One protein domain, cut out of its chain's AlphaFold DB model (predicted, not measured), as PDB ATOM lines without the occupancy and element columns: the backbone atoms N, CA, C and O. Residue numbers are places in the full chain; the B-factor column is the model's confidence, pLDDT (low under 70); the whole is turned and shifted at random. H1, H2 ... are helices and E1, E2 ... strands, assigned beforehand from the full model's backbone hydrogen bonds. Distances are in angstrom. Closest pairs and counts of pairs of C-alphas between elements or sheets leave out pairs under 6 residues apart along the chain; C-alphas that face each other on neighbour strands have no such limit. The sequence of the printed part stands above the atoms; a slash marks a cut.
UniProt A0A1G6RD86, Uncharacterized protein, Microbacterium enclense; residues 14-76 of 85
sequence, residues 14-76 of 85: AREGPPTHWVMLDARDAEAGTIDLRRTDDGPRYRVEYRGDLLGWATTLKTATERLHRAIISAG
ATOM      1  N   ALA A  14      42.724 -23.393   3.992       94.06
ATOM      2  CA  ALA A  14      43.290 -23.821   2.720       94.06
ATOM      3  C   ALA A  14      44.800 -24.015   2.883       94.06
ATOM      4  O   ALA A  14      45.515 -23.066   3.216       94.06
ATOM      5  N   ARG A  15      45.282 -25.236   2.650       95.31
ATOM      6  CA  ARG A  15      46.696 -25.601   2.754       95.31
ATOM      7  C   ARG A  15      47.203 -26.095   1.409       95.31
ATOM      8  O   ARG A  15      46.583 -26.962   0.798       95.31
ATOM      9  N   GLU A  16      48.333 -25.555   0.966       96.88
ATOM     10  CA  GLU A  16      49.031 -26.091  -0.204       96.88
ATOM     11  C   GLU A  16      49.628 -27.458   0.138       96.88
ATOM     12  O   GLU A  16      50.250 -27.631   1.188       96.88
ATOM     13  N   GLY A  17      49.378 -28.436  -0.727       93.69
ATOM     14  CA  GLY A  17      49.995 -29.753  -0.680       93.69
ATOM     15  C   GLY A  17      51.152 -29.807  -1.681       93.69
ATOM     16  O   GLY A  17      52.101 -29.030  -1.563       93.69
ATOM     17  N   PRO A  18      51.100 -30.703  -2.682       95.31
ATOM     18  CA  PRO A  18      51.961 -30.589  -3.853       95.31
ATOM     19  C   PRO A  18      51.792 -29.223  -4.537       95.31
ATOM     20  O   PRO A  18      50.714 -28.628  -4.448       95.31
ATOM     21  N   PRO A  19      52.805 -28.747  -5.283       96.50
ATOM     22  CA  PRO A  19      52.674 -27.520  -6.056       96.50
ATOM     23  C   PRO A  19      51.407 -27.548  -6.902       96.50
ATOM     24  O   PRO A  19      51.114 -28.568  -7.528       96.50
ATOM     25  N   THR A  20      50.691 -26.424  -6.959       97.31
ATOM     26  CA  THR A  20      49.444 -26.257  -7.733       97.31
ATOM     27  C   THR A  20      48.214 -26.990  -7.197       97.31
ATOM     28  O   THR A  20      47.166 -26.943  -7.844       97.31
ATOM     29  N   HIS A  21      48.310 -27.606  -6.019       98.06
ATOM     30  CA  HIS A  21      47.212 -28.309  -5.369       98.06
ATOM     31  C   HIS A  21      47.010 -27.804  -3.939       98.06
ATOM     32  O   HIS A  21      47.934 -27.803  -3.123       98.06
ATOM     33  N   TRP A  22      45.781 -27.418  -3.612       98.38
ATOM     34  CA  TRP A  22      45.386 -27.013  -2.270       98.38
ATOM     35  C   TRP A  22      44.215 -27.857  -1.790       98.38
ATOM     36  O   TRP A  22      43.271 -28.120  -2.535       98.38
ATOM     37  N   VAL A  23      44.249 -28.206  -0.511       97.31
ATOM     38  CA  VAL A  23      43.133 -28.840   0.192       97.31
ATOM     39  C   VAL A  23      42.556 -27.857   1.198       97.31
ATOM     40  O   VAL A  23      43.293 -27.139   1.876       97.31
ATOM     41  N   MET A  24      41.233 -27.806   1.299       96.31
ATOM     42  CA  MET A  24      40.573 -27.190   2.443       96.31
ATOM     43  C   MET A  24      40.497 -28.231   3.551       96.31
ATOM     44  O   MET A  24      39.855 -29.262   3.370       96.31
ATOM     45  N   LEU A  25      41.132 -27.959   4.684       93.94
ATOM     46  CA  LEU A  25      41.049 -28.789   5.878       93.94
ATOM     47  C   LEU A  25      39.971 -28.246   6.811       93.94
ATOM     48  O   LEU A  25      39.845 -27.028   6.955       93.94
ATOM     49  N   ASP A  26      39.208 -29.141   7.428       89.00
ATOM     50  CA  ASP A  26      38.268 -28.805   8.492       89.00
ATOM     51  C   ASP A  26      38.950 -28.712   9.869       89.00
ATOM     52  O   ASP A  26      40.154 -28.926  10.022       89.00
ATOM     53  N   ALA A  27      38.157 -28.408  10.898       86.06
ATOM     54  CA  ALA A  27      38.624 -28.291  12.280       86.06
ATOM     55  C   ALA A  27      39.251 -29.582  12.859       86.06
ATOM     56  O   ALA A  27      39.850 -29.535  13.931       86.06
ATOM     57  N   ARG A  28      39.086 -30.733  12.193       86.88
ATOM     58  CA  ARG A  28      39.663 -32.035  12.560       86.88
ATOM     59  C   ARG A  28      40.842 -32.418  11.662       86.88
ATOM     60  O   ARG A  28      41.237 -33.581  11.662       86.88
ATOM     61  N   ASP A  29      41.387 -31.460  10.909       88.00
ATOM     62  CA  ASP A  29      42.419 -31.666   9.889       88.00
ATOM     63  C   ASP A  29      41.973 -32.631   8.759       88.00
ATOM     64  O   ASP A  29      42.813 -33.172   8.039       88.00
ATOM     65  N   ALA A  30      40.662 -32.846   8.570       90.69
ATOM     66  CA  ALA A  30      40.137 -33.690   7.500       90.69
ATOM     67  C   ALA A  30      39.923 -32.887   6.209       90.69
ATOM     68  O   ALA A  30      39.513 -31.726   6.239       90.69
ATOM     69  N   GLU A  31      40.170 -33.512   5.057       94.56
ATOM     70  CA  GLU A  31      39.958 -32.881   3.754       94.56
ATOM     71  C   GLU A  31      38.465 -32.657   3.485       94.56
ATOM     72  O   GLU A  31      37.672 -33.592   3.372       94.56
ATOM     73  N   ALA A  32      38.082 -31.390   3.359       93.38
ATOM     74  CA  ALA A  32      36.721 -30.964   3.069       93.38
ATOM     75  C   ALA A  32      36.493 -30.690   1.573       93.38
ATOM     76  O   ALA A  32      35.360 -30.780   1.103       93.38
ATOM     77  N   GLY A  33      37.544 -30.363   0.816       96.56
ATOM     78  CA  GLY A  33      37.493 -30.162  -0.635       96.56
ATOM     79  C   GLY A  33      38.827 -29.696  -1.209       96.56
ATOM     80  O   GLY A  33      39.784 -29.488  -0.463       96.56
ATOM     81  N   THR A  34      38.893 -29.525  -2.528       98.19
ATOM     82  CA  THR A  34      40.158 -29.336  -3.251       98.19
ATOM     83  C   THR A  34      40.115 -28.144  -4.204       98.19
ATOM     84  O   THR A  34      39.063 -27.719  -4.697       98.19
ATOM     85  N   ILE A  35      41.296 -27.583  -4.456       98.69
ATOM     86  CA  ILE A  35      41.538 -26.551  -5.456       98.69
ATOM     87  C   ILE A  35      42.782 -26.947  -6.248       98.69
ATOM     88  O   ILE A  35      43.853 -27.107  -5.670       98.69
ATOM     89  N   ASP A  36      42.664 -27.040  -7.570       98.50
ATOM     90  CA  ASP A  36      43.803 -27.277  -8.465       98.50
ATOM     91  C   ASP A  36      44.027 -26.085  -9.391       98.50
ATOM     92  O   ASP A  36      43.088 -25.615 -10.038       98.50
ATOM     93  N   LEU A  37      45.272 -25.653  -9.571       98.44
ATOM     94  CA  LEU A  37      45.624 -24.752 -10.665       98.44
ATOM     95  C   LEU A  37      45.825 -25.561 -11.954       98.44
ATOM     96  O   LEU A  37      46.705 -26.414 -12.045       98.44
ATOM     97  N   ARG A  38      45.022 -25.281 -12.981       98.12
ATOM     98  CA  ARG A  38      45.101 -25.933 -14.296       98.12
ATOM     99  C   ARG A  38      45.349 -24.910 -15.393       98.12
ATOM    100  O   ARG A  38      44.974 -23.746 -15.273       98.12
ATOM    101  N   ARG A  39      45.952 -25.361 -16.489       97.56
ATOM    102  CA  ARG A  39      46.006 -24.591 -17.735       97.56
ATOM    103  C   ARG A  39      44.685 -24.766 -18.479       97.56
ATOM    104  O   ARG A  39      44.183 -25.882 -18.566       97.56
ATOM    105  N   THR A  40      44.152 -23.669 -18.992       96.62
ATOM    106  CA  THR A  40      42.965 -23.626 -19.853       96.62
ATOM    107  C   THR A  40      43.277 -22.754 -21.067       96.62
ATOM    108  O   THR A  40      44.311 -22.077 -21.073       96.62
ATOM    109  N   ASP A  41      42.395 -22.745 -22.063       96.81
ATOM    110  CA  ASP A  41      42.566 -21.919 -23.265       96.81
ATOM    111  C   ASP A  41      42.620 -20.415 -22.930       96.81
ATOM    112  O   ASP A  41      43.397 -19.672 -23.522       96.81
ATOM    113  N   ASP A  42      41.907 -19.986 -21.881       94.81
ATOM    114  CA  ASP A  42      41.895 -18.604 -21.373       94.81
ATOM    115  C   ASP A  42      42.979 -18.331 -20.309       94.81
ATOM    116  O   ASP A  42      42.837 -17.430 -19.467       94.81
ATOM    117  N   GLY A  43      44.032 -19.153 -20.275       96.56
ATOM    118  CA  GLY A  43      45.129 -19.073 -19.310       96.56
ATOM    119  C   GLY A  43      44.937 -19.935 -18.051       96.56
ATOM    120  O   GLY A  43      44.069 -20.807 -18.000       96.56
ATOM    121  N   PRO A  44      45.782 -19.767 -17.021       97.81
ATOM    122  CA  PRO A  44      45.709 -20.566 -15.802       97.81
ATOM    123  C   PRO A  44      44.445 -20.257 -14.982       97.81
ATOM    124  O   PRO A  44      44.106 -19.094 -14.759       97.81
ATOM    125  N   ARG A  45      43.753 -21.299 -14.508       98.50
ATOM    126  CA  ARG A  45      42.520 -21.200 -13.711       98.50
ATOM    127  C   ARG A  45      42.538 -22.167 -12.535       98.50
ATOM    128  O   ARG A  45      43.049 -23.277 -12.639       98.50
ATOM    129  N   TYR A  46      41.927 -21.751 -11.433       98.69
ATOM    130  CA  TYR A  46      41.753 -22.558 -10.230       98.69
ATOM    131  C   TYR A  46      40.436 -23.329 -10.324       98.69
ATOM    132  O   TYR A  46      39.362 -22.729 -10.276       98.69
ATOM    133  N   ARG A  47      40.525 -24.645 -10.491       98.62
ATOM    134  CA  ARG A  47      39.406 -25.591 -10.471       98.62
ATOM    135  C   ARG A  47      39.021 -25.863  -9.025       98.62
ATOM    136  O   ARG A  47      39.897 -26.213  -8.245       98.62
ATOM    137  N   VAL A  48      37.748 -25.710  -8.671       98.75
ATOM    138  CA  VAL A  48      37.260 -25.889  -7.296       98.75
ATOM    139  C   VAL A  48      36.340 -27.097  -7.225       98.75
ATOM    140  O   VAL A  48      35.310 -27.104  -7.900       98.75
ATOM    141  N   GLU A  49      36.663 -28.073  -6.381       98.44
ATOM    142  CA  GLU A  49      35.814 -29.244  -6.150       98.44
ATOM    143  C   GLU A  49      35.402 -29.390  -4.691       98.44
ATOM    144  O   GLU A  49      36.168 -29.133  -3.759       98.44
ATOM    145  N   TYR A  50      34.177 -29.865  -4.499       96.69
ATOM    146  CA  TYR A  50      33.631 -30.208  -3.198       96.69
ATOM    147  C   TYR A  50      32.911 -31.549  -3.290       96.69
ATOM    148  O   TYR A  50      31.993 -31.696  -4.086       96.69
ATOM    149  N   ARG A  51      33.340 -32.534  -2.487       91.19
ATOM    150  CA  ARG A  51      32.767 -33.898  -2.465       91.19
ATOM    151  C   ARG A  51      32.684 -34.578  -3.844       91.19
ATOM    152  O   ARG A  51      31.780 -35.365  -4.093       91.19
ATOM    153  N   GLY A  52      33.651 -34.296  -4.718       91.50
ATOM    154  CA  GLY A  52      33.706 -34.830  -6.084       91.50
ATOM    155  C   GLY A  52      32.963 -33.990  -7.128       91.50
ATOM    156  O   GLY A  52      33.132 -34.235  -8.319       91.50
ATOM    157  N   ASP A  53      32.212 -32.968  -6.711       96.31
ATOM    158  CA  ASP A  53      31.494 -32.079  -7.619       96.31
ATOM    159  C   ASP A  53      32.324 -30.839  -7.962       96.31
ATOM    160  O   ASP A  53      32.848 -30.145  -7.084       96.31
ATOM    161  N   LEU A  54      32.397 -30.510  -9.254       97.94
ATOM    162  CA  LEU A  54      32.990 -29.263  -9.728       97.94
ATOM    163  C   LEU A  54      32.073 -28.082  -9.377       97.94
ATOM    164  O   LEU A  54      31.036 -27.877 -10.002       97.94
ATOM    165  N   LEU A  55      32.510 -27.241  -8.442       97.50
ATOM    166  CA  LEU A  55      31.822 -25.994  -8.088       97.50
ATOM    167  C   LEU A  55      32.096 -24.861  -9.086       97.50
ATOM    168  O   LEU A  55      31.399 -23.845  -9.099       97.50
ATOM    169  N   GLY A  56      33.150 -25.004  -9.889       97.69
ATOM    170  CA  GLY A  56      33.500 -24.096 -10.974       97.69
ATOM    171  C   GLY A  56      34.957 -23.651 -10.940       97.69
ATOM    172  O   GLY A  56      35.804 -24.241 -10.273       97.69
ATOM    173  N   TRP A  57      35.237 -22.577 -11.675       98.38
ATOM    174  CA  TRP A  57      36.588 -22.080 -11.927       98.38
ATOM    175  C   TRP A  57      36.773 -20.654 -11.408       98.38
ATOM    176  O   TRP A  57      35.835 -19.851 -11.433       98.38
ATOM    177  N   ALA A  58      37.968 -20.326 -10.929       98.31
ATOM    178  CA  ALA A  58      38.335 -18.991 -10.466       98.31
ATOM    179  C   ALA A  58      39.651 -18.519 -11.100       98.31
ATOM    180  O   ALA A  58      40.481 -19.317 -11.531       98.31
ATOM    181  N   THR A  59      39.846 -17.205 -11.156       98.06
ATOM    182  CA  THR A  59      41.081 -16.570 -11.654       98.06
ATOM    183  C   THR A  59      42.127 -16.368 -10.566       98.06
ATOM    184  O   THR A  59      43.288 -16.121 -10.873       98.06
ATOM    185  N   THR A  60      41.737 -16.474  -9.295       97.94
ATOM    186  CA  THR A  60      42.637 -16.307  -8.152       97.94
ATOM    187  C   THR A  60      42.412 -17.408  -7.124       97.94
ATOM    188  O   THR A  60      41.286 -17.889  -6.958       97.94
ATOM    189  N   LEU A  61      43.472 -17.759  -6.390       97.62
ATOM    190  CA  LEU A  61      43.387 -18.700  -5.276       97.62
ATOM    191  C   LEU A  61      42.447 -18.180  -4.179       97.62
ATOM    192  O   LEU A  61      41.674 -18.948  -3.624       97.62
ATOM    193  N   LYS A  62      42.441 -16.865  -3.919       97.62
ATOM    194  CA  LYS A  62      41.527 -16.236  -2.954       97.62
ATOM    195  C   LYS A  62      40.064 -16.539  -3.285       97.62
ATOM    196  O   LYS A  62      39.345 -17.065  -2.442       97.62
ATOM    197  N   THR A  63      39.637 -16.262  -4.517       98.38
ATOM    198  CA  THR A  63      38.252 -16.502  -4.949       98.38
ATOM    199  C   THR A  63      37.904 -17.992  -4.949       98.38
ATOM    200  O   THR A  63      36.777 -18.360  -4.619       98.38
ATOM    201  N   ALA A  64      38.858 -18.863  -5.293       98.44
ATOM    202  CA  ALA A  64      38.677 -20.310  -5.200       98.44
ATOM    203  C   ALA A  64      38.433 -20.761  -3.748       98.44
ATOM    204  O   ALA A  64      37.456 -21.461  -3.477       98.44
ATOM    205  N   THR A  65      39.270 -20.296  -2.817       97.75
ATOM    206  CA  THR A  65      39.164 -20.570  -1.379       97.75
ATOM    207  C   THR A  65      37.848 -20.061  -0.804       97.75
ATOM    208  O   THR A  65      37.165 -20.810  -0.113       97.75
ATOM    209  N   GLU A  66      37.445 -18.828  -1.122       97.31
ATOM    210  CA  GLU A  66      36.166 -18.253  -0.682       97.31
ATOM    211  C   GLU A  66      34.968 -19.066  -1.191       97.31
ATOM    212  O   GLU A  66      34.042 -19.353  -0.429       97.31
ATOM    213  N   ARG A  67      34.993 -19.483  -2.466       97.75
ATOM    214  CA  ARG A  67      33.939 -20.324  -3.052       97.75
ATOM    215  C   ARG A  67      33.836 -21.666  -2.332       97.75
ATOM    216  O   ARG A  67      32.733 -22.064  -1.960       97.75
ATOM    217  N   LEU A  68      34.966 -22.342  -2.131       97.25
ATOM    218  CA  LEU A  68      34.999 -23.636  -1.456       97.25
ATOM    219  C   LEU A  68      34.542 -23.519   0.003       97.25
ATOM    220  O   LEU A  68      33.693 -24.281   0.457       97.25
ATOM    221  N   HIS A  69      35.034 -22.504   0.713       95.12
ATOM    222  CA  HIS A  69      34.648 -22.206   2.088       95.12
ATOM    223  C   HIS A  69      33.134 -21.984   2.215       95.12
ATOM    224  O   HIS A  69      32.489 -22.564   3.088       95.12
ATOM    225  N   ARG A  70      32.537 -21.197   1.307       94.19
ATOM    226  CA  ARG A  70      31.089 -20.949   1.297       94.19
ATOM    227  C   ARG A  70      30.286 -22.228   1.082       94.19
ATOM    228  O   ARG A  70      29.271 -22.405   1.753       94.19
ATOM    229  N   ALA A  71      30.716 -23.098   0.169       94.62
ATOM    230  CA  ALA A  71      30.040 -24.369  -0.087       94.62
ATOM    231  C   ALA A  71      30.054 -25.274   1.154       94.62
ATOM    232  O   ALA A  71      29.009 -25.794   1.543       94.62
ATOM    233  N   ILE A  72      31.205 -25.380   1.826       92.44
ATOM    234  CA  ILE A  72      31.363 -26.200   3.032       92.44
ATOM    235  C   ILE A  72      30.500 -25.676   4.182       92.44
ATOM    236  O   ILE A  72      29.782 -26.459   4.801       92.44
ATOM    237  N   ILE A  73      30.523 -24.364   4.449       89.38
ATOM    238  CA  ILE A  73      29.674 -23.779   5.495       89.38
ATOM    239  C   ILE A  73      28.201 -24.014   5.168       89.38
ATOM    240  O   ILE A  73      27.470 -24.499   6.023       89.38
ATOM    241  N   SER A  74      27.775 -23.727   3.936       88.62
ATOM    242  CA  SER A  74      26.363 -23.847   3.542       88.62
ATOM    243  C   SER A  74      25.835 -25.277   3.693       88.62
ATOM    244  O   SER A  74      24.684 -25.455   4.071       88.62
ATOM    245  N   ALA A  75      26.672 -26.290   3.451       86.31
ATOM    246  CA  ALA A  75      26.306 -27.694   3.629       86.31
ATOM    247  C   ALA A  75      26.178 -28.128   5.104       86.31
ATOM    248  O   ALA A  75      25.563 -29.155   5.381       86.31
ATOM    249  N   GLY A  76      26.788 -27.389   6.038       77.12
ATOM    250  CA  GLY A  76      26.756 -27.676   7.475       77.12
ATOM    251  C   GLY A  76      25.670 -26.928   8.252       77.12
ATOM    252  O   GLY A  76      25.403 -27.281   9.399       77.12
TER     253      GLY A  76
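Overview. This is residues 14 to 76 of the 85 residues of an uncharacterized protein of Microbacterium enclense (UniProt A0A1G6RD86). A single sheet of five strands, strongly twisted, has one helix, H1, packed over one of its faces, while no named helix covers the other face. The strands follow one another as a row of hairpins, a meander in which each strand is the antiparallel neighbour of the one before, and the chain then passes from the last strand into H1. The printed part has 63 residues with five named strands and one named helix, E1 E2 E3 E4 E5 H1 along the chain; the sheet has the order E1 - E2 - E3 - E4 - E5, all antiparallel, and the class is mixed, helices and strands. The whole is compact, with a radius of gyration of the C-alphas of 11.2 A, and only just elongated, spanning 36 by 23 by 20 A.

Arrangement. Start at E1, residues 14 to 16, an edge strand, and look for its hairpin with E2, residues 21 to 26, where N 15 and O 23 are 2.9 A apart, within hydrogen-bond range. E2 forms the next hairpin with E3, residues 31 to 40, at 160 degrees between their directions; there N 22 and O 35 are 2.8 A apart. E3 and E4, residues 43 to 50, form a hairpin at 158 degrees, with N 38 and O 45 at 2.8 A and N 34 and O 49 at 3.0 A. E4 and the other edge strand, E5, residues 53 to 58, form a hairpin at 148 degrees, with N 48 and O 56 at 2.9 A. E1 and E5 are apart. H1, residues 61 to 76, is on the sheet, and the two make two layers, a helix on one face of a sheet. Look at Ala 64: its C-alpha is 5.4 A from that of Ala 58 in E5 and 6.1 A from that of Val 48 in E4, the closest pair in each case. In H1 every O i to N i+4 pair is within hydrogen-bond range.

Along the chain. Find C-alpha 14 at (43.290, -23.821, 2.720), where E1 begins its three residues. E2, of six residues, measures 16.5 A from first to last C-alpha. E3, the longest strand by residues with 10, measures 25.5 A, and E4, with eight, 22.7 A. E5, with six, measures 15.0 A. H1 begins at C-alpha 61, (43.387, -18.700, -5.276), and runs 22.8 A to C-alpha 76 at (26.756, -27.676, 7.475).

Size, cuts and confidence. The two C-alphas farthest apart, those of Arg 28 and Asp 41, are 37.3 A apart. The printed part has no cut, and the five links are tight. The mean pLDDT of the printed part is 95.3, and no printed residue is under 70.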